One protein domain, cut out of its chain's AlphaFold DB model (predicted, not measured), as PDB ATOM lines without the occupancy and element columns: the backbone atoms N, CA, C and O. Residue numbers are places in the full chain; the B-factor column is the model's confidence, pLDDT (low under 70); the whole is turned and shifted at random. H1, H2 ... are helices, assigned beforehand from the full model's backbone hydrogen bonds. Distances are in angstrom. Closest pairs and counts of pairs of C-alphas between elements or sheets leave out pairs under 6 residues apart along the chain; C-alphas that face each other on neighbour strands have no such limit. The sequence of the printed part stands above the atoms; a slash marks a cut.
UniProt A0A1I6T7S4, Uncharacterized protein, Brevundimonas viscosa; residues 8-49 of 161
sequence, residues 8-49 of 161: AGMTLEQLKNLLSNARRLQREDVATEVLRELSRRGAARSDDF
ATOM      1  N   ALA A   8      38.314  15.602 -25.687       92.38
ATOM      2  CA  ALA A   8      36.923  16.045 -25.675       92.38
ATOM      3  C   ALA A   8      36.042  15.121 -24.817       92.38
ATOM      4  O   ALA A   8      35.190  15.610 -24.074       92.38
ATOM      5  N   GLY A   9      36.293  13.810 -24.852       93.88
ATOM      6  CA  GLY A   9      35.590  12.823 -24.029       93.88
ATOM      7  C   GLY A   9      35.961  12.833 -22.540       93.88
ATOM      8  O   GLY A   9      35.225  12.281 -21.723       93.88
ATOM      9  N   MET A  10      37.074  13.465 -22.152       96.50
ATOM     10  CA  MET A  10      37.536  13.472 -20.758       96.50
ATOM     11  C   MET A  10      36.738  14.428 -19.861       96.50
ATOM     12  O   MET A  10      36.332  15.519 -20.272       96.50
ATOM     13  N   THR A  11      36.572  14.062 -18.589       96.94
ATOM     14  CA  THR A  11      36.056  14.960 -17.545       96.94
ATOM     15  C   THR A  11      37.084  16.036 -17.178       96.94
ATOM     16  O   THR A  11      38.276  15.910 -17.461       96.94
ATOM     17  N   LEU A  12      36.646  17.105 -16.500       95.62
ATOM     18  CA  LEU A  12      37.568  18.142 -16.015       95.62
ATOM     19  C   LEU A  12      38.632  17.573 -15.067       95.62
ATOM     20  O   LEU A  12      39.795  17.955 -15.160       95.62
ATOM     21  N   GLU A  13      38.256  16.643 -14.190       96.69
ATOM     22  CA  GLU A  13      39.187  15.984 -13.271       96.69
ATOM     23  C   GLU A  13      40.230  15.150 -14.028       96.69
ATOM     24  O   GLU A  13      41.426  15.265 -13.764       96.69
ATOM     25  N   GLN A  14      39.798  14.380 -15.032       96.94
ATOM     26  CA  GLN A  14      40.701  13.606 -15.887       96.94
ATOM     27  C   GLN A  14      41.688  14.514 -16.629       96.94
ATOM     28  O   GLN A  14      42.886  14.231 -16.637       96.94
ATOM     29  N   LEU A  15      41.216  15.637 -17.182       96.69
ATOM     30  CA  LEU A  15      42.071  16.628 -17.837       96.69
ATOM     31  C   LEU A  15      43.085  17.240 -16.859       96.69
ATOM     32  O   LEU A  15      44.261  17.354 -17.191       96.69
ATOM     33  N   LYS A  16      42.682  17.589 -15.631       95.31
ATOM     34  CA  LYS A  16      43.605  18.129 -14.615       95.31
ATOM     35  C   LYS A  16      44.658  17.108 -14.183       95.31
ATOM     36  O   LYS A  16      45.836  17.455 -14.086       95.31
ATOM     37  N   ASN A  17      44.263  15.852 -13.990       96.06
ATOM     38  CA  ASN A  17      45.192  14.767 -13.678       96.06
ATOM     39  C   ASN A  17      46.175  14.528 -14.832       96.06
ATOM     40  O   ASN A  17      47.375  14.357 -14.603       96.06
ATOM     41  N   LEU A  18      45.695  14.576 -16.079       95.56
ATOM     42  CA  LEU A  18      46.541  14.450 -17.263       95.56
ATOM     43  C   LEU A  18      47.521  15.622 -17.392       95.56
ATOM     44  O   LEU A  18      48.698  15.383 -17.648       95.56
ATOM     45  N   LEU A  19      47.084  16.861 -17.138       94.94
ATOM     46  CA  LEU A  19      47.955  18.042 -17.116       94.94
ATOM     47  C   LEU A  19      49.060  17.910 -16.061       94.94
ATOM     48  O   LEU A  19      50.227  18.166 -16.351       94.94
ATOM     49  N   SER A  20      48.705  17.489 -14.845       94.56
ATOM     50  CA  SER A  20      49.667  17.268 -13.758       94.56
ATOM     51  C   SER A  20      50.718  16.217 -14.135       94.56
ATOM     52  O   SER A  20      51.922  16.442 -13.997       94.56
ATOM     53  N   ASN A  21      50.279  15.094 -14.714       94.62
ATOM     54  CA  ASN A  21      51.180  14.054 -15.204       94.62
ATOM     55  C   ASN A  21      52.063  14.538 -16.360       94.62
ATOM     56  O   ASN A  21      53.260  14.255 -16.363       94.62
ATOM     57  N   ALA A  22      51.500  15.283 -17.311       93.12
ATOM     58  CA  ALA A  22      52.243  15.848 -18.431       93.12
ATOM     59  C   ALA A  22      53.350  16.793 -17.945       93.12
ATOM     60  O   ALA A  22      54.489  16.663 -18.386       93.12
ATOM     61  N   ARG A  23      53.056  17.662 -16.968       92.00
ATOM     62  CA  ARG A  23      54.045  18.540 -16.319       92.00
ATOM     63  C   ARG A  23      55.173  17.746 -15.670       92.00
ATOM     64  O   ARG A  23      56.341  18.004 -15.942       92.00
ATOM     65  N   ARG A  24      54.828  16.745 -14.854       92.94
ATOM     66  CA  ARG A  24      55.806  15.888 -14.165       92.94
ATOM     67  C   ARG A  24      56.727  15.153 -15.142       92.94
ATOM     68  O   ARG A  24      57.893  14.940 -14.835       92.94
ATOM     69  N   LEU A  25      56.197  14.758 -16.296       92.38
ATOM     70  CA  LEU A  25      56.927  14.041 -17.343       92.38
ATOM     71  C   LEU A  25      57.522  14.967 -18.415       92.38
ATOM     72  O   LEU A  25      58.032  14.459 -19.410       92.38
ATOM     73  N   GLN A  26      57.431  16.292 -18.245       89.94
ATOM     74  CA  GLN A  26      57.899  17.296 -19.211       89.94
ATOM     75  C   GLN A  26      57.350  17.074 -20.636       89.94
ATOM     76  O   GLN A  26      58.025  17.279 -21.641       89.94
ATOM     77  N   ARG A  27      56.093  16.631 -20.731       90.94
ATOM     78  CA  ARG A  27      55.372  16.391 -21.987       90.94
ATOM     79  C   ARG A  27      54.581  17.626 -22.394       90.94
ATOM     80  O   ARG A  27      53.363  17.678 -22.214       90.94
ATOM     81  N   GLU A  28      55.282  18.622 -22.927       88.94
ATOM     82  CA  GLU A  28      54.674  19.885 -23.365       88.94
ATOM     83  C   GLU A  28      53.621  19.676 -24.462       88.94
ATOM     84  O   GLU A  28      52.564  20.296 -24.426       88.94
ATOM     85  N   ASP A  29      53.840  18.722 -25.371       89.75
ATOM     86  CA  ASP A  29      52.870  18.355 -26.407       89.75
ATOM     87  C   ASP A  29      51.507  17.957 -25.817       89.75
ATOM     88  O   ASP A  29      50.465  18.390 -26.304       89.75
ATOM     89  N   VAL A  30      51.511  17.176 -24.734       92.81
ATOM     90  CA  VAL A  30      50.289  16.764 -24.031       92.81
ATOM     91  C   VAL A  30      49.722  17.917 -23.206       92.81
ATOM     92  O   VAL A  30      48.508  18.118 -23.204       92.81
ATOM     93  N   ALA A  31      50.574  18.680 -22.515       92.69
ATOM     94  CA  ALA A  31      50.143  19.825 -21.716       92.69
ATOM     95  C   ALA A  31      49.412  20.869 -22.577       92.69
ATOM     96  O   ALA A  31      48.345  21.335 -22.180       92.69
ATOM     97  N   THR A  32      49.929  21.168 -23.770       92.25
ATOM     98  CA  THR A  32      49.324  22.094 -24.734       92.25
ATOM     99  C   THR A  32      47.914  21.678 -25.126       92.25
ATOM    100  O   THR A  32      46.986  22.478 -24.997       92.25
ATOM    101  N   GLU A  33      47.708  20.430 -25.548       93.12
ATOM    102  CA  GLU A  33      46.378  19.979 -25.976       93.12
ATOM    103  C   GLU A  33      45.374  19.945 -24.811       93.12
ATOM    104  O   GLU A  33      44.232  20.386 -24.955       93.12
ATOM    105  N   VAL A  34      45.811  19.535 -23.613       94.12
ATOM    106  CA  VAL A  34      44.966  19.585 -22.407       94.12
ATOM    107  C   VAL A  34      44.576  21.022 -22.055       94.12
ATOM    108  O   VAL A  34      43.422  21.287 -21.712       94.12
ATOM    109  N   LEU A  35      45.516  21.966 -22.137       93.00
ATOM    110  CA  LEU A  35      45.270  23.374 -21.821       93.00
ATOM    111  C   LEU A  35      44.365  24.051 -22.844       93.00
ATOM    112  O   LEU A  35      43.516  24.852 -22.452       93.00
ATOM    113  N   ARG A  36      44.488  23.710 -24.131       91.00
ATOM    114  CA  ARG A  36      43.557  24.166 -25.172       91.00
ATOM    115  C   ARG A  36      42.136  23.717 -24.865       91.00
ATOM    116  O   ARG A  36      41.225  24.542 -24.885       91.00
ATOM    117  N   GLU A  37      41.957  22.452 -24.493       93.81
ATOM    118  CA  GLU A  37      40.639  21.917 -24.161       93.81
ATOM    119  C   GLU A  37      40.067  22.524 -22.868       93.81
ATOM    120  O   GLU A  37      38.913  22.959 -22.838       93.81
ATOM    121  N   LEU A  38      40.874  22.646 -21.809       91.69
ATOM    122  CA  LEU A  38      40.465  23.324 -20.572       91.69
ATOM    123  C   LEU A  38      40.110  24.798 -20.820       91.69
ATOM    124  O   LEU A  38      39.148  25.299 -20.233       91.69
ATOM    125  N   SER A  39      40.853  25.495 -21.686       88.50
ATOM    126  CA  SER A  39      40.588  26.892 -22.046       88.50
ATOM    127  C   SER A  39      39.296  27.031 -22.850       88.50
ATOM    128  O   SER A  39      38.458  27.873 -22.519       88.50
ATOM    129  N   ARG A  40      39.071  26.137 -23.826       88.38
ATOM    130  CA  ARG A  40      37.824  26.046 -24.605       88.38
ATOM    131  C   ARG A  40      36.599  25.860 -23.707       88.38
ATOM    132  O   ARG A  40      35.557  26.450 -23.969       88.38
ATOM    133  N   ARG A  41      36.731  25.079 -22.628       89.38
ATOM    134  CA  ARG A  41      35.671  24.845 -21.629       89.38
ATOM    135  C   ARG A  41      35.554  25.933 -20.554       89.38
ATOM    136  O   ARG A  41      34.708  25.811 -19.676       89.38
ATOM    137  N   GLY A  42      36.412  26.956 -20.561       87.94
ATOM    138  CA  GLY A  42      36.437  27.986 -19.514       87.94
ATOM    139  C   GLY A  42      36.903  27.487 -18.137       87.94
ATOM    140  O   GLY A  42      36.631  28.133 -17.130       87.94
ATOM    141  N   ALA A  43      37.600  26.347 -18.080       90.62
ATOM    142  CA  ALA A  43      38.053  25.690 -16.849       90.62
ATOM    143  C   ALA A  43      39.574  25.803 -16.604       90.62
ATOM    144  O   ALA A  43      40.091  25.316 -15.589       90.62
ATOM    145  N   ALA A  44      40.311  26.419 -17.533       88.56
ATOM    146  CA  ALA A  44      41.716  26.762 -17.343       88.56
ATOM    147  C   ALA A  44      41.865  27.972 -16.405       88.56
ATOM    148  O   ALA A  44      41.159  28.972 -16.536       88.56
ATOM    149  N   ARG A  45      42.804  27.877 -15.465       86.75
ATOM    150  CA  ARG A  45      43.244  28.945 -14.561       86.75
ATOM    151  C   ARG A  45      44.546  29.549 -15.087       86.75
ATOM    152  O   ARG A  45      45.247  28.911 -15.867       86.75
ATOM    153  N   SER A  46      44.893  30.753 -14.633       80.69
ATOM    154  CA  SER A  46      46.165  31.420 -14.969       80.69
ATOM    155  C   SER A  46      47.370  30.496 -14.778       80.69
ATOM    156  O   SER A  46      48.165  30.305 -15.694       80.69
ATOM    157  N   ASP A  47      47.434  29.842 -13.622       85.94
ATOM    158  CA  ASP A  47      48.578  29.032 -13.192       85.94
ATOM    159  C   ASP A  47      48.691  27.718 -13.980       85.94
ATOM    160  O   ASP A  47      49.724  27.042 -13.971       85.94
ATOM    161  N   ASP A  48      47.632  27.332 -14.699       87.56
ATOM    162  CA  ASP A  48      47.667  26.172 -15.581       87.56
ATOM    163  C   ASP A  48      48.580  26.430 -16.799       87.56
ATOM    164  O   ASP A  48      49.256  25.515 -17.279       87.56
ATOM    165  N   PHE A  49      48.679  27.683 -17.250       88.50
ATOM    166  CA  PHE A  49      49.466  28.067 -18.425       88.50
ATOM    167  C   PHE A  49      50.968  28.197 -18.163       88.50
ATOM    168  O   PHE A  49      51.737  28.230 -19.118       88.50
TER     169      PHE A  49
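What this domain is: This is residues 8 to 49 of the 161 residues of an uncharacterized protein of Brevundimonas viscosa (UniProt A0A1I6T7S4). Two helices of equal length, H1 and H2, lie side by side as a helical hairpin, running opposite ways and joined by a tight turn at one end. After H2 the chain folds back through residues 41 to 45, and the short helix H3 comes to lie close to H2, leaving a small three-helix body in which H1 and H2 are the main pair and H3 a loosely placed last piece. The printed part has 42 residues with three named helices, in the order H1, H2, H3, and no named strand; the class is all helix, with 30 of the 42 residues in helices. The whole is compact, with a radius of gyration of the C-alphas of 9.2 A, and its outline is rounded, with spans of 24 by 22 by 15 A.

Where its parts are: H1 is residues 12 to 24, from Leu 12 to Arg 24, 13 residues, and measures 18.5 A from first to last C-alpha. C-alpha 12 stands at (37.568, 18.142, -16.015) and C-alpha 24 at (55.806, 15.888, -14.165); the N-to-C direction of H1 is (1.00, 0.01, -0.03), nearly along x. H2 is residues 28 to 40, from Glu 28 to Arg 40, also 13 residues, and measures 18.0 A. It begins with C-alpha 28 at (54.674, 19.885, -23.365), and x falls to 37.824 at C-alpha 40, while y rises to 26.046. H3 is residues 46 to 49, from Ser 46 to Phe 49, four residues, and ends with C-alpha 49 at (49.466, 28.067, -18.425). Residues 8 to 11 precede H1, beginning with C-alpha 8 at (36.923, 16.045, -25.675).

How they stand to each other: H1 and H2 touch, with 13 pairs of C-alphas within 8 A. Their closest C-alphas are those of Leu 19 and Ala 31, 5.4 A apart, and the centres of the two helices are 9.7 A apart. Their lines stand at a shallow tilt of 27 degrees, and they run opposite ways. With the tight link of residues 25 to 27 between them, they form a helical hairpin. H2 and H3 are close but not clearly touching, with 2 pairs of C-alphas within 8 A. The closest C-alphas of this pair are those of Leu 35 and Phe 49, 7.2 A apart, and the centres of H2 and H3 are 10.9 A apart. H1 and H3 are apart, but only just: their closest C-alphas are 8.3 A apart. Along the backbone, each pair of O i and N i+4 inside H1 is within hydrogen-bond range, and in H2 8 of 9 such pairs are. H3 is too short for such a pair; its one pair of O i and N i+3, the O of Ser 46 and the N of Phe 49, is within range.

The domain as a whole: The two C-alphas farthest apart are those of Leu 25 and Gly 42, 24.9 A from each other; Leu 25 lies in the link from H1 to H2 and Gly 42 in the link from H2 to H3. The first and last printed C-alphas, those of Ala 8 and Phe 49, are 18.8 A apart. The link from H1 to H2, with 3 residues, and the link from H2 to H3, with 5 residues, are both tight. The printed part runs from residue 8 to residue 49 of a full chain of 161 residues and has no cut. The mean pLDDT of the printed part is 92.0, and no printed residue is under 70. Among the helices the mean pLDDT is 95 for H1, 92 for H2 and 86 for H3.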